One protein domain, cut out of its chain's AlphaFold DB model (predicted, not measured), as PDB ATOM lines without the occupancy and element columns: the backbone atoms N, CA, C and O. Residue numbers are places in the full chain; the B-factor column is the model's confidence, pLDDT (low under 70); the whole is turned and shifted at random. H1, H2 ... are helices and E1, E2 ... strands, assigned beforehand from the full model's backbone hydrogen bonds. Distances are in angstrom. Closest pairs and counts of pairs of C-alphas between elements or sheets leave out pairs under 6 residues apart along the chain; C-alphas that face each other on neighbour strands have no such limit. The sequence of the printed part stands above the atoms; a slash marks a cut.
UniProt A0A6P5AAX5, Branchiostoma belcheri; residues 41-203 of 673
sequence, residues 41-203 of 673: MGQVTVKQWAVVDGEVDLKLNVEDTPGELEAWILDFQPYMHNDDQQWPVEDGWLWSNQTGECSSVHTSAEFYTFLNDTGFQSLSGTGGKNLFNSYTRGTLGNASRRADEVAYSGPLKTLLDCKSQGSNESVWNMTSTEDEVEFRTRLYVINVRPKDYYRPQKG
ATOM      1  N   MET A  41     -18.163  38.267 -39.335       85.00
ATOM      2  CA  MET A  41     -17.376  39.163 -38.486       85.00
ATOM      3  C   MET A  41     -18.018  40.556 -38.425       85.00
ATOM      4  O   MET A  41     -18.529  41.071 -39.429       85.00
ATOM      5  N   GLY A  42     -18.015  41.146 -37.232       83.56
ATOM      6  CA  GLY A  42     -18.350  42.549 -37.041       83.56
ATOM      7  C   GLY A  42     -17.294  43.494 -37.616       83.56
ATOM      8  O   GLY A  42     -16.366  43.098 -38.321       83.56
ATOM      9  N   GLN A  43     -17.447  44.772 -37.312       87.56
ATOM     10  CA  GLN A  43     -16.519  45.834 -37.681       87.56
ATOM     11  C   GLN A  43     -16.197  46.684 -36.455       87.56
ATOM     12  O   GLN A  43     -16.980  46.747 -35.506       87.56
ATOM     13  N   VAL A  44     -15.069  47.384 -36.513       89.12
ATOM     14  CA  VAL A  44     -14.734  48.429 -35.547       89.12
ATOM     15  C   VAL A  44     -14.789  49.769 -36.252       89.12
ATOM     16  O   VAL A  44     -14.254  49.912 -37.348       89.12
ATOM     17  N   THR A  45     -15.467  50.732 -35.638       88.75
ATOM     18  CA  THR A  45     -15.650  52.077 -36.190       88.75
ATOM     19  C   THR A  45     -15.305  53.138 -35.155       88.75
ATOM     20  O   THR A  45     -15.515  52.942 -33.955       88.75
ATOM     21  N   VAL A  46     -14.780  54.272 -35.617       89.50
ATOM     22  CA  VAL A  46     -14.593  55.452 -34.771       89.50
ATOM     23  C   VAL A  46     -15.967  56.044 -34.479       89.50
ATOM     24  O   VAL A  46     -16.721  56.382 -35.390       89.50
ATOM     25  N   LYS A  47     -16.327  56.114 -33.197       89.06
ATOM     26  CA  LYS A  47     -17.567  56.743 -32.728       89.06
ATOM     27  C   LYS A  47     -17.329  58.198 -32.344       89.06
ATOM     28  O   LYS A  47     -18.188  59.037 -32.587       89.06
ATOM     29  N   GLN A  48     -16.190  58.474 -31.716       89.38
ATOM     30  CA  GLN A  48     -15.752  59.818 -31.365       89.38
ATOM     31  C   GLN A  48     -14.228  59.869 -31.424       89.38
ATOM     32  O   GLN A  48     -13.558  58.972 -30.912       89.38
ATOM     33  N   TRP A  49     -13.707  60.918 -32.038       89.38
ATOM     34  CA  TRP A  49     -12.298  61.270 -32.039       89.38
ATOM     35  C   TRP A  49     -12.251  62.793 -32.038       89.38
ATOM     36  O   TRP A  49     -12.503  63.404 -33.064       89.38
ATOM     37  N   ALA A  50     -12.123  63.389 -30.853       86.88
ATOM     38  CA  ALA A  50     -12.267  64.833 -30.675       86.88
ATOM     39  C   ALA A  50     -11.529  65.318 -29.423       86.88
ATOM     40  O   ALA A  50     -11.341  64.559 -28.469       86.88
ATOM     41  N   VAL A  51     -11.160  66.599 -29.413       81.56
ATOM     42  CA  VAL A  51     -10.717  67.327 -28.216       81.56
ATOM     43  C   VAL A  51     -11.866  68.167 -27.668       81.56
ATOM     44  O   VAL A  51     -12.528  68.890 -28.416       81.56
ATOM     45  N   VAL A  52     -12.083  68.087 -26.357       78.19
ATOM     46  CA  VAL A  52     -13.035  68.924 -25.620       78.19
ATOM     47  C   VAL A  52     -12.374  69.377 -24.322       78.19
ATOM     48  O   VAL A  52     -11.909  68.548 -23.544       78.19
ATOM     49  N   ASP A  53     -12.318  70.690 -24.100       71.88
ATOM     50  CA  ASP A  53     -11.711  71.315 -22.916       71.88
ATOM     51  C   ASP A  53     -10.249  70.874 -22.679       71.88
ATOM     52  O   ASP A  53      -9.801  70.671 -21.550       71.88
ATOM     53  N   GLY A  54      -9.496  70.683 -23.771       67.00
ATOM     54  CA  GLY A  54      -8.090  70.258 -23.733       67.00
ATOM     55  C   GLY A  54      -7.856  68.767 -23.441       67.00
ATOM     56  O   GLY A  54      -6.706  68.319 -23.464       67.00
ATOM     57  N   GLU A  55      -8.916  67.989 -23.223       82.94
ATOM     58  CA  GLU A  55      -8.875  66.533 -23.060       82.94
ATOM     59  C   GLU A  55      -9.269  65.838 -24.372       82.94
ATOM     60  O   GLU A  55     -10.089  66.338 -25.144       82.94
ATOM     61  N   VAL A  56      -8.674  64.678 -24.643       87.31
ATOM     62  CA  VAL A  56      -8.927  63.884 -25.850       87.31
ATOM     63  C   VAL A  56      -9.897  62.761 -25.534       87.31
ATOM     64  O   VAL A  56      -9.639  61.944 -24.652       87.31
ATOM     65  N   ASP A  57     -10.951  62.670 -26.335       90.88
ATOM     66  CA  ASP A  57     -11.902  61.567 -26.337       90.88
ATOM     67  C   ASP A  57     -11.713  60.718 -27.605       90.88
ATOM     68  O   ASP A  57     -12.109  61.117 -28.702       90.88
ATOM     69  N   LEU A  58     -11.170  59.509 -27.444       92.75
ATOM     70  CA  LEU A  58     -11.160  58.459 -28.466       92.75
ATOM     71  C   LEU A  58     -12.137  57.361 -28.049       92.75
ATOM     72  O   LEU A  58     -11.871  56.622 -27.105       92.75
ATOM     73  N   LYS A  59     -13.255  57.221 -28.759       93.50
ATOM     74  CA  LYS A  59     -14.264  56.182 -28.513       93.50
ATOM     75  C   LYS A  59     -14.435  55.339 -29.763       93.50
ATOM     76  O   LYS A  59     -14.792  55.845 -30.828       93.50
ATOM     77  N   LEU A  60     -14.207  54.043 -29.615       93.81
ATOM     78  CA  LEU A  60     -14.300  53.054 -30.676       93.81
ATOM     79  C   LEU A  60     -15.494  52.152 -30.400       93.81
ATOM     80  O   LEU A  60     -15.648  51.632 -29.296       93.81
ATOM     81  N   ASN A  61     -16.333  51.970 -31.412       92.50
ATOM     82  CA  ASN A  61     -17.424  51.014 -31.383       92.50
ATOM     83  C   ASN A  61     -16.955  49.701 -32.012       92.50
ATOM     84  O   ASN A  61     -16.589  49.680 -33.186       92.50
ATOM     85  N   VAL A  62     -16.987  48.625 -31.237       91.44
ATOM     86  CA  VAL A  62     -16.564  47.276 -31.596       91.44
ATOM     87  C   VAL A  62     -17.803  46.398 -31.715       91.44
ATOM     88  O   VAL A  62     -18.478  46.119 -30.726       91.44
ATOM     89  N   GLU A  63     -18.135  45.971 -32.932       89.88
ATOM     90  CA  GLU A  63     -19.246  45.046 -33.142       89.88
ATOM     91  C   GLU A  63     -18.804  43.605 -32.860       89.88
ATOM     92  O   GLU A  63     -18.095  42.989 -33.654       89.88
ATOM     93  N   ASP A  64     -19.260  43.074 -31.733       86.88
ATOM     94  CA  ASP A  64     -19.098  41.680 -31.328       86.88
ATOM     95  C   ASP A  64     -20.253  40.826 -31.868       86.88
ATOM     96  O   ASP A  64     -21.425  41.235 -31.826       86.88
ATOM     97  N   THR A  65     -19.931  39.636 -32.371       85.75
ATOM     98  CA  THR A  65     -20.884  38.649 -32.886       85.75
ATOM     99  C   THR A  65     -21.244  37.652 -31.774       85.75
ATOM    100  O   THR A  65     -20.483  36.728 -31.504       85.75
ATOM    101  N   PRO A  66     -22.428  37.774 -31.145       78.50
ATOM    102  CA  PRO A  66     -22.824  36.959 -30.005       78.50
ATOM    103  C   PRO A  66     -22.911  35.471 -30.352       78.50
ATOM    104  O   PRO A  66     -23.546  35.084 -31.337       78.50
ATOM    105  N   GLY A  67     -22.349  34.636 -29.485       78.81
ATOM    106  CA  GLY A  67     -22.311  33.184 -29.612       78.81
ATOM    107  C   GLY A  67     -21.172  32.665 -30.489       78.81
ATOM    108  O   GLY A  67     -21.021  31.447 -30.596       78.81
ATOM    109  N   GLU A  68     -20.373  33.549 -31.088       84.88
ATOM    110  CA  GLU A  68     -19.138  33.184 -31.776       84.88
ATOM    111  C   GLU A  68     -17.954  33.282 -30.818       84.88
ATOM    112  O   GLU A  68     -17.869  34.179 -29.987       84.88
ATOM    113  N   LEU A  69     -17.006  32.350 -30.945       87.19
ATOM    114  CA  LEU A  69     -15.767  32.442 -30.180       87.19
ATOM    115  C   LEU A  69     -14.826  33.442 -30.856       87.19
ATOM    116  O   LEU A  69     -14.072  33.059 -31.754       87.19
ATOM    117  N   GLU A  70     -14.866  34.703 -30.438       88.00
ATOM    118  CA  GLU A  70     -14.019  35.763 -30.980       88.00
ATOM    119  C   GLU A  70     -13.465  36.715 -29.920       88.00
ATOM    120  O   GLU A  70     -13.957  36.807 -28.800       88.00
ATOM    121  N   ALA A  71     -12.400  37.421 -30.291       89.56
ATOM    122  CA  ALA A  71     -11.847  38.506 -29.502       89.56
ATOM    123  C   ALA A  71     -11.332  39.624 -30.400       89.56
ATOM    124  O   ALA A  71     -10.678  39.369 -31.414       89.56
ATOM    125  N   TRP A  72     -11.580  40.862 -29.983       91.44
ATOM    126  CA  TRP A  72     -11.059  42.056 -30.633       91.44
ATOM    127  C   TRP A  72      -9.854  42.600 -29.866       91.44
ATOM    128  O   TRP A  72      -9.927  42.852 -28.663       91.44
ATOM    129  N   ILE A  73      -8.744  42.789 -30.573       92.38
ATOM    130  CA  ILE A  73      -7.515  43.400 -30.067       92.38
ATOM    131  C   ILE A  73      -7.307  44.706 -30.832       92.38
ATOM    132  O   ILE A  73      -7.253  44.701 -32.063       92.38
ATOM    133  N   LEU A  74      -7.207  45.816 -30.103       94.06
ATOM    134  CA  LEU A  74      -6.904  47.136 -30.647       94.06
ATOM    135  C   LEU A  74      -5.487  47.499 -30.215       94.06
ATOM    136  O   LEU A  74      -5.208  47.565 -29.019       94.06
ATOM    137  N   ASP A  75      -4.588  47.697 -31.171       92.56
ATOM    138  CA  ASP A  75      -3.169  47.914 -30.890       92.56
ATOM    139  C   ASP A  75      -2.547  48.887 -31.895       92.56
ATOM    140  O   ASP A  75      -2.946  48.933 -33.051       92.56
ATOM    141  N   PHE A  76      -1.542  49.651 -31.484       90.81
ATOM    142  CA  PHE A  76      -0.784  50.534 -32.381       90.81
ATOM    143  C   PHE A  76       0.380  49.809 -33.070       90.81
ATOM    144  O   PHE A  76       1.201  50.415 -33.758       90.81
ATOM    145  N   GLN A  77       0.447  48.490 -32.896       87.56
ATOM    146  CA  GLN A  77       1.390  47.604 -33.561       87.56
ATOM    147  C   GLN A  77       0.648  46.549 -34.390       87.56
ATOM    148  O   GLN A  77      -0.435  46.104 -34.001       87.56
ATOM    149  N   PRO A  78       1.210  46.121 -35.534       88.50
ATOM    150  CA  PRO A  78       0.631  45.023 -36.293       88.50
ATOM    151  C   PRO A  78       0.693  43.724 -35.476       88.50
ATOM    152  O   PRO A  78       1.629  43.506 -34.718       88.50
ATOM    153  N   TYR A  79      -0.260  42.816 -35.685       85.94
ATOM    154  CA  TYR A  79      -0.366  41.556 -34.939       85.94
ATOM    155  C   TYR A  79       0.895  40.681 -35.024       85.94
ATOM    156  O   TYR A  79       1.239  39.969 -34.087       85.94
ATOM    157  N   MET A  80       1.582  40.725 -36.168       83.94
ATOM    158  CA  MET A  80       2.856  40.045 -36.399       83.94
ATOM    159  C   MET A  80       4.000  41.068 -36.430       83.94
ATOM    160  O   MET A  80       4.681  41.199 -37.445       83.94
ATOM    161  N   HIS A  81       4.165  41.849 -35.359       74.50
ATOM    162  CA  HIS A  81       5.217  42.870 -35.252       74.50
ATOM    163  C   HIS A  81       6.596  42.306 -34.921       74.50
ATOM    164  O   HIS A  81       7.591  42.949 -35.242       74.50
ATOM    165  N   ASN A  82       6.664  41.144 -34.265       68.75
ATOM    166  CA  ASN A  82       7.917  40.587 -33.771       68.75
ATOM    167  C   ASN A  82       8.411  39.407 -34.628       68.75
ATOM    168  O   ASN A  82       7.698  38.413 -34.810       68.75
ATOM    169  N   ASP A  83       9.658  39.497 -35.098       64.06
ATOM    170  CA  ASP A  83      10.335  38.446 -35.872       64.06
ATOM    171  C   ASP A  83      10.570  37.171 -35.041       64.06
ATOM    172  O   ASP A  83      10.611  36.068 -35.590       64.06
ATOM    173  N   ASP A  84      10.628  37.303 -33.710       67.25
ATOM    174  CA  ASP A  84      10.762  36.190 -32.759       67.25
ATOM    175  C   ASP A  84       9.458  35.383 -32.558       67.25
ATOM    176  O   ASP A  84       9.402  34.500 -31.705       67.25
ATOM    177  N   GLN A  85       8.404  35.673 -33.333       66.56
ATOM    178  CA  GLN A  85       7.105  34.977 -33.328       66.56
ATOM    179  C   GLN A  85       6.316  35.025 -32.008       66.56
ATOM    180  O   GLN A  85       5.365  34.271 -31.844       66.56
ATOM    181  N   GLN A  86       6.640  35.942 -31.095       76.06
ATOM    182  CA  GLN A  86       5.818  36.180 -29.903       76.06
ATOM    183  C   GLN A  86       4.563  36.962 -30.293       76.06
ATOM    184  O   GLN A  86       4.608  38.185 -30.440       76.06
ATOM    185  N   TRP A  87       3.464  36.247 -30.526       85.00
ATOM    186  CA  TRP A  87       2.210  36.825 -31.009       85.00
ATOM    187  C   TRP A  87       1.234  37.060 -29.863       85.00
ATOM    188  O   TRP A  87       1.122  36.186 -29.009       85.00
ATOM    189  N   PRO A  88       0.416  38.131 -29.899       88.44
ATOM    190  CA  PRO A  88      -0.532  38.448 -28.829       88.44
ATOM    191  C   PRO A  88      -1.372  37.263 -28.336       88.44
ATOM    192  O   PRO A  88      -1.695  37.197 -27.151       88.44
ATOM    193  N   VAL A  89      -1.724  36.328 -29.229       88.62
ATOM    194  CA  VAL A  89      -2.375  35.065 -28.873       88.62
ATOM    195  C   VAL A  89      -1.524  33.869 -29.295       88.62
ATOM    196  O   VAL A  89      -1.365  33.596 -30.487       88.62
ATOM    197  N   GLU A  90      -1.065  33.105 -28.304       84.81
ATOM    198  CA  GLU A  90      -0.230  31.914 -28.477       84.81
ATOM    199  C   GLU A  90      -0.493  30.889 -27.356       84.81
ATOM    200  O   GLU A  90      -0.874  31.244 -26.241       84.81
ATOM    201  N   ASP A  91      -0.317  29.597 -27.654       80.88
ATOM    202  CA  ASP A  91      -0.253  28.503 -26.665       80.88
ATOM    203  C   ASP A  91      -1.417  28.364 -25.678       80.88
ATOM    204  O   ASP A  91      -1.296  27.721 -24.634       80.88
ATOM    205  N   GLY A  92      -2.585  28.909 -25.996       80.19
ATOM    206  CA  GLY A  92      -3.707  28.835 -25.068       80.19
ATOM    207  C   GLY A  92      -4.183  30.171 -24.528       80.19
ATOM    208  O   GLY A  92      -5.186  30.199 -23.818       80.19
ATOM    209  N   TRP A  93      -3.430  31.236 -24.793       87.69
ATOM    210  CA  TRP A  93      -3.427  32.435 -23.972       87.69
ATOM    211  C   TRP A  93      -3.382  33.700 -24.820       87.69
ATOM    212  O   TRP A  93      -2.727  33.747 -25.856       87.69
ATOM    213  N   LEU A  94      -4.064  34.729 -24.331       90.38
ATOM    214  CA  LEU A  94      -3.854  36.119 -24.701       90.38
ATOM    215  C   LEU A  94      -2.792  36.697 -23.763       90.38
ATOM    216  O   LEU A  94      -2.967  36.660 -22.543       90.38
ATOM    217  N   TRP A  95      -1.709  37.232 -24.315       89.88
ATOM    218  CA  TRP A  95      -0.575  37.766 -23.568       89.88
ATOM    219  C   TRP A  95      -0.567  39.296 -23.604       89.88
ATOM    220  O   TRP A  95      -0.167  39.925 -24.582       89.88
ATOM    221  N   SER A  96      -0.955  39.920 -22.490       88.75
ATOM    222  CA  SER A  96      -0.921  41.387 -22.348       88.75
ATOM    223  C   SER A  96       0.484  41.974 -22.521       88.75
ATOM    224  O   SER A  96       0.640  43.073 -23.037       88.75
ATOM    225  N   ASN A  97       1.533  41.242 -22.159       87.38
ATOM    226  CA  ASN A  97       2.920  41.669 -22.331       87.38
ATOM    227  C   ASN A  97       3.476  41.432 -23.747       87.38
ATOM    228  O   ASN A  97       4.645  41.722 -23.958       87.38
ATOM    229  N   GLN A  98       2.695  40.893 -24.685       88.19
ATOM    230  CA  GLN A  98       3.063  40.726 -26.103       88.19
ATOM    231  C   GLN A  98       2.266  41.679 -27.015       88.19
ATOM    232  O   GLN A  98       2.185  41.480 -28.221       88.19
ATOM    233  N   THR A  99       1.651  42.698 -26.416       88.38
ATOM    234  CA  THR A  99       0.911  43.774 -27.085       88.38
ATOM    235  C   THR A  99       1.513  45.124 -26.709       88.38
ATOM    236  O   THR A  99       2.167  45.245 -25.662       88.38
ATOM    237  N   GLY A 100       1.243  46.155 -27.510       86.31
ATOM    238  CA  GLY A 100       1.749  47.509 -27.302       86.31
ATOM    239  C   GLY A 100       1.351  48.111 -25.950       86.31
ATOM    240  O   GLY A 100       0.364  47.716 -25.326       86.31
ATOM    241  N   GLU A 101       2.108  49.098 -25.473       88.44
ATOM    242  CA  GLU A 101       1.860  49.785 -24.189       88.44
ATOM    243  C   GLU A 101       0.487  50.484 -24.136       88.44
ATOM    244  O   GLU A 101      -0.137  50.587 -23.078       88.44
ATOM    245  N   CYS A 102      -0.017  50.888 -25.302       91.44
ATOM    246  CA  CYS A 102      -1.320  51.523 -25.491       91.44
ATOM    247  C   CYS A 102      -2.385  50.588 -26.089       91.44
ATOM    248  O   CYS A 102      -3.392  51.055 -26.613       91.44
ATOM    249  N   SER A 103      -2.162  49.273 -26.026       92.44
ATOM    250  CA  SER A 103      -3.105  48.255 -26.503       92.44
ATOM    251  C   SER A 103      -4.353  48.152 -25.622       92.44
ATOM    252  O   SER A 103      -4.316  48.462 -24.430       92.44
ATOM    253  N   SER A 104      -5.446  47.633 -26.183       91.56
ATOM    254  CA  SER A 104      -6.682  47.349 -25.449       91.56
ATOM    255  C   SER A 104      -6.608  46.109 -24.547       91.56
ATOM    256  O   SER A 104      -7.582  45.793 -23.859       91.56
ATOM    257  N   VAL A 105      -5.493  45.374 -24.547       90.00
ATOM    258  CA  VAL A 105      -5.326  44.118 -23.798       90.00
ATOM    259  C   VAL A 105      -4.730  44.382 -22.414       90.00
ATOM    260  O   VAL A 105      -3.515  44.447 -22.243       90.00
ATOM    261  N   HIS A 106      -5.592  44.504 -21.406       86.44
ATOM    262  CA  HIS A 106      -5.187  44.879 -20.043       86.44
ATOM    263  C   HIS A 106      -4.436  43.767 -19.314       86.44
ATOM    264  O   HIS A 106      -3.366  43.974 -18.751       86.44
ATOM    265  N   THR A 107      -4.999  42.564 -19.331       85.31
ATOM    266  CA  THR A 107      -4.490  41.430 -18.561       85.31
ATOM    267  C   THR A 107      -4.413  40.196 -19.433       85.31
ATOM    268  O   THR A 107      -5.266  39.984 -20.294       85.31
ATOM    269  N   SER A 108      -3.412  39.357 -19.180       89.88
ATOM    270  CA  SER A 108      -3.323  38.063 -19.847       89.88
ATOM    271  C   SER A 108      -4.484  37.156 -19.431       89.88
ATOM    272  O   SER A 108      -4.890  37.162 -18.267       89.88
ATOM    273  N   ALA A 109      -5.014  36.380 -20.372       89.25
ATOM    274  CA  ALA A 109      -6.208  35.568 -20.160       89.25
ATOM    275  C   ALA A 109      -6.146  34.244 -20.926       89.25
ATOM    276  O   ALA A 109      -5.607  34.173 -22.027       89.25
ATOM    277  N   GLU A 110      -6.737  33.192 -20.360       88.69
ATOM    278  CA  GLU A 110      -6.865  31.888 -21.020       88.69
ATOM    279  C   GLU A 110      -7.910  31.926 -22.143       88.69
ATOM    280  O   GLU A 110      -8.901  32.651 -22.044       88.69
ATOM    281  N   PHE A 111      -7.751  31.078 -23.165       85.69
ATOM    282  CA  PHE A 111      -8.625  30.980 -24.344       85.69
ATOM    283  C   PHE A 111     -10.113  31.073 -24.040       85.69
ATOM    284  O   PHE A 111     -10.824  31.876 -24.634       85.69
ATOM    285  N   TYR A 112     -10.587  30.244 -23.111       82.00
ATOM    286  CA  TYR A 112     -12.010  30.157 -22.782       82.00
ATOM    287  C   TYR A 112     -12.541  31.398 -22.064       82.00
ATOM    288  O   TYR A 112     -13.753  31.573 -21.964       82.00
ATOM    289  N   THR A 113     -11.641  32.242 -21.563       85.12
ATOM    290  CA  THR A 113     -11.985  33.500 -20.912       85.12
ATOM    291  C   THR A 113     -12.147  34.598 -21.949       85.12
ATOM    292  O   THR A 113     -13.186  35.241 -21.958       85.12
ATOM    293  N   PHE A 114     -11.164  34.801 -22.835       85.00
ATOM    294  CA  PHE A 114     -11.154  35.973 -23.719       85.00
ATOM    295  C   PHE A 114     -11.867  35.769 -25.063       85.00
ATOM    296  O   PHE A 114     -12.343  36.751 -25.613       85.00
ATOM    297  N   LEU A 115     -11.958  34.534 -25.583       86.56
ATOM    298  CA  LEU A 115     -12.708  34.244 -26.819       86.56
ATOM    299  C   LEU A 115     -14.209  34.081 -26.590       86.56
ATOM    300  O   LEU A 115     -14.969  33.979 -27.539       86.56
ATOM    301  N   ASN A 116     -14.642  33.911 -25.348       82.06
ATOM    302  CA  ASN A 116     -16.059  33.749 -25.069       82.06
ATOM    303  C   ASN A 116     -16.731  35.126 -25.076       82.06
ATOM    304  O   ASN A 116     -16.132  36.092 -24.611       82.06
ATOM    305  N   ASP A 117     -18.014  35.197 -25.431       71.31
ATOM    306  CA  ASP A 117     -18.850  36.398 -25.304       71.31
ATOM    307  C   ASP A 117     -18.748  37.068 -23.924       71.31
ATOM    308  O   ASP A 117     -19.044  38.248 -23.763       71.31
ATOM    309  N   THR A 118     -18.416  36.317 -22.873       71.12
ATOM    310  CA  THR A 118     -18.265  36.830 -21.498       71.12
ATOM    311  C   THR A 118     -16.884  37.418 -21.191       71.12
ATOM    312  O   THR A 118     -16.706  37.997 -20.118       71.12
ATOM    313  N   GLY A 119     -15.935  37.301 -22.120       70.50
ATOM    314  CA  GLY A 119     -14.579  37.834 -22.024       70.50
ATOM    315  C   GLY A 119     -14.523  39.352 -22.106       70.50
ATOM    316  O   GLY A 119     -13.771  39.973 -21.358       70.50
ATOM    317  N   PHE A 120     -15.380  39.963 -22.932       76.69
ATOM    318  CA  PHE A 120     -15.562  41.411 -22.933       76.69
ATOM    319  C   PHE A 120     -16.466  41.828 -21.764       76.69
ATOM    320  O   PHE A 120     -17.690  41.621 -21.767       76.69
ATOM    321  N   GLN A 121     -15.853  42.396 -20.728       78.56
ATOM    322  CA  GLN A 121     -16.534  42.884 -19.530       78.56
ATOM    323  C   GLN A 121     -16.383  44.392 -19.417       78.56
ATOM    324  O   GLN A 121     -15.401  44.968 -19.877       78.56
ATOM    325  N   SER A 122     -17.370  45.033 -18.792       82.81
ATOM    326  CA  SER A 122     -17.261  46.460 -18.515       82.81
ATOM    327  C   SER A 122     -16.205  46.695 -17.445       82.81
ATOM    328  O   SER A 122     -16.258  46.098 -16.370       82.81
ATOM    329  N   LEU A 123     -15.238  47.544 -17.767       83.88
ATOM    330  CA  LEU A 123     -14.073  47.827 -16.944       83.88
ATOM    331  C   LEU A 123     -13.824  49.330 -16.932       83.88
ATOM    332  O   LEU A 123     -14.082  50.031 -17.909       83.88
ATOM    333  N   SER A 124     -13.287  49.805 -15.815       82.38
ATOM    334  CA  SER A 124     -12.830  51.181 -15.636       82.38
ATOM    335  C   SER A 124     -11.368  51.175 -15.198       82.38
ATOM    336  O   SER A 124     -10.999  50.391 -14.318       82.38
ATOM    337  N   GLY A 125     -10.564  52.070 -15.765       82.62
ATOM    338  CA  GLY A 125      -9.107  52.110 -15.615       82.62
ATOM    339  C   GLY A 125      -8.388  51.305 -16.699       82.62
ATOM    340  O   GLY A 125      -9.027  50.591 -17.456       82.62
ATOM    341  N   THR A 126      -7.059  51.414 -16.763       80.31
ATOM    342  CA  THR A 126      -6.230  50.896 -17.872       80.31
ATOM    343  C   THR A 126      -5.647  49.495 -17.651       80.31
ATOM    344  O   THR A 126      -4.936  48.963 -18.498       80.31
ATOM    345  N   GLY A 127      -5.893  48.886 -16.483       70.94
ATOM    346  CA  GLY A 127      -5.532  47.494 -16.176       70.94
ATOM    347  C   GLY A 127      -4.064  47.095 -16.392       70.94
ATOM    348  O   GLY A 127      -3.794  45.908 -16.512       70.94
ATOM    349  N   GLY A 128      -3.132  48.056 -16.412       77.12
ATOM    350  CA  GLY A 128      -1.696  47.835 -16.646       77.12
ATOM    351  C   GLY A 128      -1.168  48.392 -17.974       77.12
ATOM    352  O   GLY A 128       0.042  48.386 -18.184       77.12
ATOM    353  N   LYS A 129      -2.054  48.885 -18.844       88.25
ATOM    354  CA  LYS A 129      -1.734  49.643 -20.062       88.25
ATOM    355  C   LYS A 129      -1.798  51.148 -19.797       88.25
ATOM    356  O   LYS A 129      -2.169  51.569 -18.699       88.25
ATOM    357  N   ASN A 130      -1.455  51.962 -20.792       86.19
ATOM    358  CA  ASN A 130      -1.380  53.416 -20.611       86.19
ATOM    359  C   ASN A 130      -2.549  54.199 -21.212       86.19
ATOM    360  O   ASN A 130      -2.775  55.327 -20.784       86.19
ATOM    361  N   LEU A 131      -3.273  53.628 -22.181       91.25
ATOM    362  CA  LEU A 131      -4.242  54.387 -22.973       91.25
ATOM    363  C   LEU A 131      -5.695  54.066 -22.621       91.25
ATOM    364  O   LEU A 131      -6.287  54.765 -21.805       91.25
ATOM    365  N   PHE A 132      -6.284  53.032 -23.229       91.94
ATOM    366  CA  PHE A 132      -7.707  52.726 -23.070       91.94
ATOM    367  C   PHE A 132      -8.074  52.554 -21.594       91.94
ATOM    368  O   PHE A 132      -7.479  51.753 -20.877       91.94
ATOM    369  N   ASN A 133      -9.040  53.343 -21.127       91.12
ATOM    370  CA  ASN A 133      -9.367  53.471 -19.707       91.12
ATOM    371  C   ASN A 133     -10.847  53.217 -19.394       91.12
ATOM    372  O   ASN A 133     -11.238  53.244 -18.225       91.12
ATOM    373  N   SER A 134     -11.664  52.940 -20.411       91.19
ATOM    374  CA  SER A 134     -13.082  52.639 -20.255       91.19
ATOM    375  C   SER A 134     -13.535  51.597 -21.272       91.19
ATOM    376  O   SER A 134     -13.285  51.726 -22.469       91.19
ATOM    377  N   TYR A 135     -14.233  50.577 -20.779       90.62
ATOM    378  CA  TYR A 135     -14.837  49.517 -21.579       90.62
ATOM    379  C   TYR A 135     -16.300  49.415 -21.185       90.62
ATOM    380  O   TYR A 135     -16.614  49.136 -20.025       90.62
ATOM    381  N   THR A 136     -17.195  49.603 -22.146       91.38
ATOM    382  CA  THR A 136     -18.637  49.511 -21.914       91.38
ATOM    383  C   THR A 136     -19.202  48.425 -22.801       91.38
ATOM    384  O   THR A 136     -19.118  48.494 -24.022       91.38
ATOM    385  N   ARG A 137     -19.796  47.403 -22.189       89.12
ATOM    386  CA  ARG A 137     -20.433  46.330 -22.945       89.12
ATOM    387  C   ARG A 137     -21.780  46.822 -23.471       89.12
ATOM    388  O   ARG A 137     -22.593  47.334 -22.701       89.12
ATOM    389  N   GLY A 138     -22.019  46.645 -24.762       86.06
ATOM    390  CA  GLY A 138     -23.248  47.056 -25.423       86.06
ATOM    391  C   GLY A 138     -24.449  46.181 -25.086       86.06
ATOM    392  O   GLY A 138     -24.346  45.094 -24.512       86.06
ATOM    393  N   THR A 139     -25.623  46.627 -25.520       83.00
ATOM    394  CA  THR A 139     -26.823  45.785 -25.571       83.00
ATOM    395  C   THR A 139     -26.897  45.048 -26.906       83.00
ATOM    396  O   THR A 139     -26.505  45.589 -27.938       83.00
ATOM    397  N   LEU A 140     -27.440  43.830 -26.904       75.50
ATOM    398  CA  LEU A 140     -27.769  43.093 -28.127       75.50
ATOM    399  C   LEU A 140     -28.771  43.894 -28.971       75.50
ATOM    400  O   LEU A 140     -29.899  44.128 -28.533       75.50
ATOM    401  N   GLY A 141     -28.350  44.335 -30.158       62.62
ATOM    402  CA  GLY A 141     -29.208  45.049 -31.101       62.62
ATOM    403  C   GLY A 141     -30.070  44.112 -31.958       62.62
ATOM    404  O   GLY A 141     -29.903  42.894 -31.949       62.62
ATOM    405  N   ASN A 142     -30.956  44.693 -32.775       53.69
ATOM    406  CA  ASN A 142     -31.858  43.955 -33.678       53.69
ATOM    407  C   ASN A 142     -31.136  43.165 -34.794       53.69
ATOM    408  O   ASN A 142     -31.752  42.313 -35.425       53.69
ATOM    409  N   ALA A 143     -29.852  43.443 -35.046       56.12
ATOM    410  CA  ALA A 143     -29.043  42.822 -36.101       56.12
ATOM    411  C   ALA A 143     -28.211  41.608 -35.627       56.12
ATOM    412  O   ALA A 143     -27.263  41.222 -36.304       56.12
ATOM    413  N   SER A 144     -28.520  41.031 -34.458       69.25
ATOM    414  CA  SER A 144     -27.730  39.950 -33.839       69.25
ATOM    415  C   SER A 144     -26.256  40.316 -33.615       69.25
ATOM    416  O   SER A 144     -25.401  39.443 -33.650       69.25
ATOM    417  N   ARG A 145     -25.945  41.598 -33.397       80.31
ATOM    418  CA  ARG A 145     -24.607  42.101 -33.044       80.31
ATOM    419  C   ARG A 145     -24.683  42.926 -31.767       80.31
ATOM    420  O   ARG A 145     -25.713  43.557 -31.496       80.31
ATOM    421  N   ARG A 146     -23.609  42.912 -30.981       86.31
ATOM    422  CA  ARG A 146     -23.461  43.731 -29.776       86.31
ATOM    423  C   ARG A 146     -22.432  44.826 -30.044       86.31
ATOM    424  O   ARG A 146     -21.333  44.540 -30.487       86.31
ATOM    425  N   ALA A 147     -22.823  46.072 -29.810       88.12
ATOM    426  CA  ALA A 147     -21.985  47.249 -30.024       88.12
ATOM    427  C   ALA A 147     -21.241  47.591 -28.725       88.12
ATOM    428  O   ALA A 147     -21.766  48.321 -27.882       88.12
ATOM    429  N   ASP A 148     -20.078  46.980 -28.531       90.50
ATOM    430  CA  ASP A 148     -19.212  47.212 -27.380       90.50
ATOM    431  C   ASP A 148     -18.388  48.497 -27.590       90.50
ATOM    432  O   ASP A 148     -18.030  48.846 -28.709       90.50
ATOM    433  N   GLU A 149     -18.092  49.237 -26.525       93.19
ATOM    434  CA  GLU A 149     -17.328  50.485 -26.592       93.19
ATOM    435  C   GLU A 149     -15.986  50.319 -25.887       93.19
ATOM    436  O   GLU A 149     -15.935  49.909 -24.724       93.19
ATOM    437  N   VAL A 150     -14.908  50.674 -26.586       93.25
ATOM    438  CA  VAL A 150     -13.561  50.806 -26.027       93.25
ATOM    439  C   VAL A 150     -13.158  52.268 -26.139       93.25
ATOM    440  O   VAL A 150     -13.191  52.838 -27.231       93.25
ATOM    441  N   ALA A 151     -12.814  52.888 -25.015       93.25
ATOM    442  CA  ALA A 151     -12.633  54.327 -24.939       93.25
ATOM    443  C   ALA A 151     -11.376  54.745 -24.171       93.25
ATOM    444  O   ALA A 151     -10.949  54.110 -23.202       93.25
ATOM    445  N   TYR A 152     -10.824  55.865 -24.620       93.00
ATOM    446  CA  TYR A 152      -9.872  56.700 -23.916       93.00
ATOM    447  C   TYR A 152     -10.487  58.089 -23.750       93.00
ATOM    448  O   TYR A 152     -10.984  58.668 -24.714       93.00
ATOM    449  N   SER A 153     -10.449  58.596 -22.525       91.44
ATOM    450  CA  SER A 153     -10.739  59.991 -22.200       91.44
ATOM    451  C   SER A 153      -9.634  60.477 -21.275       91.44
ATOM    452  O   SER A 153      -9.447  59.901 -20.194       91.44
ATOM    453  N   GLY A 154      -8.835  61.436 -21.727       89.12
ATOM    454  CA  GLY A 154      -7.677  61.898 -20.973       89.12
ATOM    455  C   GLY A 154      -6.758  62.849 -21.749       89.12
ATOM    456  O   GLY A 154      -7.023  63.176 -22.910       89.12
ATOM    457  N   PRO A 155      -5.616  63.250 -21.156       83.94
ATOM    458  CA  PRO A 155      -4.741  64.253 -21.751       83.94
ATOM    459  C   PRO A 155      -4.135  63.786 -23.077       83.94
ATOM    460  O   PRO A 155      -3.642  62.662 -23.172       83.94
ATOM    461  N   LEU A 156      -4.059  64.662 -24.086       78.62
ATOM    462  CA  LEU A 156      -3.433  64.336 -25.381       78.62
ATOM    463  C   LEU A 156      -2.010  63.780 -25.228       78.62
ATOM    464  O   LEU A 156      -1.612  62.867 -25.947       78.62
ATOM    465  N   LYS A 157      -1.257  64.294 -24.251       79.31
ATOM    466  CA  LYS A 157       0.112  63.854 -23.981       79.31
ATOM    467  C   LYS A 157       0.218  62.343 -23.761       79.31
ATOM    468  O   LYS A 157       1.101  61.723 -24.334       79.31
ATOM    469  N   THR A 158      -0.693  61.735 -22.999       85.12
ATOM    470  CA  THR A 158      -0.679  60.281 -22.750       85.12
ATOM    471  C   THR A 158      -0.809  59.485 -24.048       85.12
ATOM    472  O   THR A 158      -0.207  58.426 -24.190       85.12
ATOM    473  N   LEU A 159      -1.591  60.005 -24.997       83.69
ATOM    474  CA  LEU A 159      -1.782  59.386 -26.300       83.69
ATOM    475  C   LEU A 159      -0.550  59.563 -27.201       83.69
ATOM    476  O   LEU A 159      -0.151  58.613 -27.872       83.69
ATOM    477  N   LEU A 160       0.061  60.750 -27.216       81.94
ATOM    478  CA  LEU A 160       1.280  61.012 -27.996       81.94
ATOM    479  C   LEU A 160       2.513  60.284 -27.430       81.94
ATOM    480  O   LEU A 160       3.403  59.908 -28.192       81.94
ATOM    481  N   ASP A 161       2.524  60.008 -26.123       86.25
ATOM    482  CA  ASP A 161       3.574  59.252 -25.429       86.25
ATOM    483  C   ASP A 161       3.518  57.734 -25.719       86.25
ATOM    484  O   ASP A 161       4.393  56.989 -25.267       86.25
ATOM    485  N   CYS A 162       2.523  57.255 -26.477       87.44
ATOM    486  CA  CYS A 162       2.395  55.849 -26.847       87.44
ATOM    487  C   CYS A 162       3.586  55.353 -27.674       87.44
ATOM    488  O   CYS A 162       3.922  55.902 -28.728       87.44
ATOM    489  N   LYS A 163       4.192  54.250 -27.222       85.50
ATOM    490  CA  LYS A 163       5.369  53.652 -27.854       85.50
ATOM    491  C   LYS A 163       5.130  52.236 -28.341       85.50
ATOM    492  O   LYS A 163       4.366  51.454 -27.771       85.50
ATOM    493  N   SER A 164       5.860  51.913 -29.398       79.31
ATOM    494  CA  SER A 164       6.016  50.562 -29.903       79.31
ATOM    495  C   SER A 164       6.755  49.717 -28.859       79.31
ATOM    496  O   SER A 164       7.828  50.081 -28.363       79.31
ATOM    497  N   GLN A 165       6.180  48.565 -28.518       76.69
ATOM    498  CA  GLN A 165       6.827  47.554 -27.700       76.69
ATOM    499  C   GLN A 165       8.193  47.171 -28.292       76.69
ATOM    500  O   GLN A 165       8.294  46.793 -29.456       76.69
ATOM    501  N   GLY A 166       9.240  47.216 -27.465       69.56
ATOM    502  CA  GLY A 166      10.573  46.708 -27.803       69.56
ATOM    503  C   GLY A 166      11.490  47.694 -28.533       69.56
ATOM    504  O   GLY A 166      12.702  47.593 -28.352       69.56
ATOM    505  N   SER A 167      10.958  48.673 -29.277       67.44
ATOM    506  CA  SER A 167      11.781  49.678 -29.975       67.44
ATOM    507  C   SER A 167      11.886  51.024 -29.253       67.44
ATOM    508  O   SER A 167      12.773  51.808 -29.574       67.44
ATOM    509  N   ASN A 168      11.046  51.292 -28.240       72.56
ATOM    510  CA  ASN A 168      10.957  52.600 -27.561       72.56
ATOM    511  C   ASN A 168      10.624  53.777 -28.509       72.56
ATOM    512  O   ASN A 168      10.665  54.935 -28.088       72.56
ATOM    513  N   GLU A 169      10.290  53.485 -29.767       80.69
ATOM    514  CA  GLU A 169       9.909  54.456 -30.790       80.69
ATOM    515  C   GLU A 169       8.442  54.848 -30.610       80.69
ATOM    516  O   GLU A 169       7.612  54.020 -30.222       80.69
ATOM    517  N   SER A 170       8.122  56.112 -30.897       84.12
ATOM    518  CA  SER A 170       6.735  56.580 -30.900       84.12
ATOM    519  C   SER A 170       5.932  55.861 -31.983       84.12
ATOM    520  O   SER A 170       6.437  55.588 -33.072       84.12
ATOM    521  N   VAL A 171       4.666  55.569 -31.687       86.12
ATOM    522  CA  VAL A 171       3.718  55.041 -32.683       86.12
ATOM    523  C   VAL A 171       3.186  56.133 -33.614       86.12
ATOM    524  O   VAL A 171       2.496  55.834 -34.592       86.12
ATOM    525  N   TRP A 172       3.479  57.396 -33.310       84.69
ATOM    526  CA  TRP A 172       3.073  58.546 -34.099       84.69
ATOM    527  C   TRP A 172       4.170  58.956 -35.069       84.69
ATOM    528  O   TRP A 172       5.335  59.099 -34.703       84.69
ATOM    529  N   ASN A 173       3.774  59.193 -36.314       83.44
ATOM    530  CA  ASN A 173       4.622  59.822 -37.308       83.44
ATOM    531  C   ASN A 173       4.273  61.309 -37.387       83.44
ATOM    532  O   ASN A 173       3.131  61.654 -37.693       83.44
ATOM    533  N   MET A 174       5.250  62.167 -37.104       81.38
ATOM    534  CA  MET A 174       5.089  63.615 -37.151       81.38
ATOM    535  C   MET A 174       5.577  64.156 -38.495       81.38
ATOM    536  O   MET A 174       6.692  63.872 -38.936       81.38
ATOM    537  N   THR A 175       4.763  65.003 -39.108       79.44
ATOM    538  CA  THR A 175       5.173  65.886 -40.195       79.44
ATOM    539  C   THR A 175       4.888  67.324 -39.794       79.44
ATOM    540  O   THR A 175       3.874  67.608 -39.165       79.44
ATOM    541  N   SER A 176       5.801  68.236 -40.111       72.81
ATOM    542  CA  SER A 176       5.689  69.636 -39.705       72.81
ATOM    543  C   SER A 176       6.105  70.564 -40.836       72.81
ATOM    544  O   SER A 176       7.173  70.378 -41.429       72.81
ATOM    545  N   THR A 177       5.291  71.579 -41.092       73.19
ATOM    546  CA  THR A 177       5.635  72.769 -41.876       73.19
ATOM    547  C   THR A 177       5.766  73.969 -40.936       73.19
ATOM    548  O   THR A 177       5.740  73.819 -39.713       73.19
ATOM    549  N   GLU A 178       5.959  75.172 -41.480       70.94
ATOM    550  CA  GLU A 178       5.991  76.374 -40.644       70.94
ATOM    551  C   GLU A 178       4.642  76.666 -39.977       70.94
ATOM    552  O   GLU A 178       4.621  77.111 -38.834       70.94
ATOM    553  N   ASP A 179       3.532  76.377 -40.660       74.69
ATOM    554  CA  ASP A 179       2.179  76.769 -40.258       74.69
ATOM    555  C   ASP A 179       1.274  75.610 -39.802       74.69
ATOM    556  O   ASP A 179       0.168  75.856 -39.310       74.69
ATOM    557  N   GLU A 180       1.718  74.361 -39.967       83.00
ATOM    558  CA  GLU A 180       0.940  73.162 -39.658       83.00
ATOM    559  C   GLU A 180       1.820  72.046 -39.081       83.00
ATOM    560  O   GLU A 180       2.936  71.794 -39.544       83.00
ATOM    561  N   VAL A 181       1.307  71.347 -38.072       81.31
ATOM    562  CA  VAL A 181       1.904  70.116 -37.542       81.31
ATOM    563  C   VAL A 181       0.866  69.010 -37.623       81.31
ATOM    564  O   VAL A 181      -0.214  69.150 -37.058       81.31
ATOM    565  N   GLU A 182       1.197  67.908 -38.287       85.12
ATOM    566  CA  GLU A 182       0.348  66.723 -38.395       85.12
ATOM    567  C   GLU A 182       1.032  65.534 -37.716       85.12
ATOM    568  O   GLU A 182       2.169  65.180 -38.030       85.12
ATOM    569  N   PHE A 183       0.307  64.891 -36.808       84.69
ATOM    570  CA  PHE A 183       0.647  63.603 -36.229       84.69
ATOM    571  C   PHE A 183      -0.305  62.553 -36.790       84.69
ATOM    572  O   PHE A 183      -1.525  62.690 -36.706       84.69
ATOM    573  N   ARG A 184       0.255  61.470 -37.327       88.31
ATOM    574  CA  ARG A 184      -0.515  60.355 -37.878       88.31
ATOM    575  C   ARG A 184      -0.094  59.042 -37.246       88.31
ATOM    576  O   ARG A 184       1.097  58.753 -37.146       88.31
ATOM    577  N   THR A 185      -1.059  58.215 -36.870       89.88
ATOM    578  CA  THR A 185      -0.796  56.860 -36.374       89.88
ATOM    579  C   THR A 185      -1.788  55.855 -36.940       89.88
ATOM    580  O   THR A 185      -2.842  56.221 -37.461       89.88
ATOM    581  N   ARG A 186      -1.436  54.572 -36.845       91.25
ATOM    582  CA  ARG A 186      -2.287  53.457 -37.253       91.25
ATOM    583  C   ARG A 186      -2.717  52.671 -36.033       91.25
ATOM    584  O   ARG A 186      -1.891  52.028 -35.392       91.25
ATOM    585  N   LEU A 187      -4.014  52.668 -35.769       92.31
ATOM    586  CA  LEU A 187      -4.617  51.743 -34.831       92.31
ATOM    587  C   LEU A 187      -5.016  50.475 -35.586       92.31
ATOM    588  O   LEU A 187      -5.957  50.476 -36.379       92.31
ATOM    589  N   TYR A 188      -4.298  49.388 -35.351       92.50
ATOM    590  CA  TYR A 188      -4.634  48.072 -35.863       92.50
ATOM    591  C   TYR A 188      -5.806  47.489 -35.089       92.50
ATOM    592  O   TYR A 188      -5.839  47.481 -33.859       92.50
ATOM    593  N   VAL A 189      -6.761  46.969 -35.847       93.56
ATOM    594  CA  VAL A 189      -7.948  46.309 -35.328       93.56
ATOM    595  C   VAL A 189      -7.868  44.852 -35.744       93.56
ATOM    596  O   VAL A 189      -7.861  44.531 -36.934       93.56
ATOM    597  N   ILE A 190      -7.781  43.965 -34.765       92.50
ATOM    598  CA  ILE A 190      -7.517  42.551 -34.998       92.50
ATOM    599  C   ILE A 190      -8.672  41.743 -34.417       92.50
ATOM    600  O   ILE A 190      -8.899  41.767 -33.209       92.50
ATOM    601  N   ASN A 191      -9.377  40.999 -35.266       92.12
ATOM    602  CA  ASN A 191     -10.337  39.991 -34.825       92.12
ATOM    603  C   ASN A 191      -9.643  38.630 -34.791       92.12
ATOM    604  O   ASN A 191      -9.088  38.194 -35.803       92.12
ATOM    605  N   VAL A 192      -9.669  37.965 -33.640       91.25
ATOM    606  CA  VAL A 192      -9.047  36.658 -33.417       91.25
ATOM    607  C   VAL A 192     -10.131  35.619 -33.162       91.25
ATOM    608  O   VAL A 192     -10.974  35.797 -32.290       91.25
ATOM    609  N   ARG A 193     -10.073  34.502 -33.892       89.81
ATOM    610  CA  ARG A 193     -10.992  33.360 -33.774       89.81
ATOM    611  C   ARG A 193     -10.215  32.043 -33.700       89.81
ATOM    612  O   ARG A 193      -9.117  31.942 -34.256       89.81
ATOM    613  N   PRO A 194     -10.739  30.991 -33.054       88.44
ATOM    614  CA  PRO A 194     -10.077  29.694 -33.036       88.44
ATOM    615  C   PRO A 194     -10.082  29.051 -34.431       88.44
ATOM    616  O   PRO A 194     -11.032  29.190 -35.201       88.44
ATOM    617  N   LYS A 195      -9.032  28.292 -34.768       85.12
ATOM    618  CA  LYS A 195      -8.991  27.513 -36.020       85.12
ATOM    619  C   LYS A 195     -10.050  26.415 -36.055       85.12
ATOM    620  O   LYS A 195     -10.607  26.136 -37.110       85.12
ATOM    621  N   ASP A 196     -10.288  25.796 -34.904       81.69
ATOM    622  CA  ASP A 196     -11.285  24.752 -34.688       81.69
ATOM    623  C   ASP A 196     -12.157  25.175 -33.505       81.69
ATOM    624  O   ASP A 196     -11.680  25.242 -32.370       81.69
ATOM    625  N   TYR A 197     -13.434  25.452 -33.774       78.75
ATOM    626  CA  TYR A 197     -14.412  25.871 -32.769       78.75
ATOM    627  C   TYR A 197     -14.509  24.882 -31.593       78.75
ATOM    628  O   TYR A 197     -14.600  25.284 -30.436       78.75
ATOM    629  N   TYR A 198     -14.416  23.577 -31.864       81.12
ATOM    630  CA  TYR A 198     -14.502  22.536 -30.836       81.12
ATOM    631  C   TYR A 198     -13.169  22.283 -30.133       81.12
ATOM    632  O   TYR A 198     -13.124  21.594 -29.110       81.12
ATOM    633  N   ARG A 199     -12.064  22.805 -30.677       78.69
ATOM    634  CA  ARG A 199     -10.723  22.689 -30.094       78.69
ATOM    635  C   ARG A 199      -9.974  24.026 -30.179       78.69
ATOM    636  O   ARG A 199      -8.957  24.091 -30.875       78.69
ATOM    637  N   PRO A 200     -10.404  25.058 -29.422       72.94
ATOM    638  CA  PRO A 200      -9.831  26.407 -29.511       72.94
ATOM    639  C   PRO A 200      -8.314  26.457 -29.292       72.94
ATOM    640  O   PRO A 200      -7.610  27.254 -29.898       72.94
ATOM    641  N   GLN A 201      -7.788  25.521 -28.498       75.56
ATOM    642  CA  GLN A 201      -6.363  25.387 -28.185       75.56
ATOM    643  C   GLN A 201      -5.481  24.956 -29.370       75.56
ATOM    644  O   GLN A 201      -4.262  25.015 -29.274       75.56
ATOM    645  N   LYS A 202      -6.056  24.507 -30.496       75.38
ATOM    646  CA  LYS A 202      -5.287  24.080 -31.682       75.38
ATOM    647  C   LYS A 202      -4.757  25.240 -32.536       75.38
ATOM    648  O   LYS A 202      -4.228  25.013 -33.627       75.38
ATOM    649  N   GLY A 203      -4.892  26.465 -32.041       78.06
ATOM    650  CA  GLY A 203      -4.385  27.683 -32.651       78.06
ATOM    651  C   GLY A 203      -5.500  28.599 -33.132       78.06
ATOM    652  O   GLY A 203      -6.664  28.206 -33.220       78.06
TER     653      GLY A 203
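What this domain is: This is residues 41 to 203 of the 673 residues of a protein of Branchiostoma belcheri (UniProt A0A6P5AAX5). Little is regular structure: a twisted four-strand sheet, E1-E2-E5-E4, stands next to a long ribbon, E3-E7-E6, whose tip, residues 176 to 181, sticks out. Along the 163 printed residues run E1 E2 E3 H1 E4 E5 H2 E6 E7, mostly strand, holding 65 residues; both sheets are antiparallel. It is compact, radius of gyration of the C-alphas 16.5 A, spanning 58 by 42 by 24 A.

How they stand to each other: E1, residues 44 to 52, and E2, residues 55 to 64, form a hairpin; N 47 and O 59 are 2.8 A apart. E5, residues 146 to 155, neighbours E2 (N 58 and O 152, 2.9 A) and forms a hairpin with E4, residues 134 to 136 (N 136 and O 149, 2.9 A). E7, residues 180 to 194, neighbours E3, residues 71 to 75 (N 73 and O 190, 2.8 A), and forms a hairpin with E6, residues 173 to 176 (N 175 and O 182, 2.8 A). H2, residues 156 to 160, its O i to N i+4 pair within hydrogen-bond range, is on the four-strand sheet at a height of 9.0 A. H1, residues 111 to 114, too short for such a pair, only grazes the other.

Where its parts are: E1 begins at C-alpha 44 (-14.734, 48.429, -35.547); E7, 45.3 A long, ends at C-alpha 194 (-10.077, 29.694, -33.036).

The domain as a whole: The printed part has no cut. The links E3 to H1, H1 to E4 and H2 to E6 are long. Residues 54, 82 to 85, 141 to 144 and 166 to 167 have pLDDT under 70.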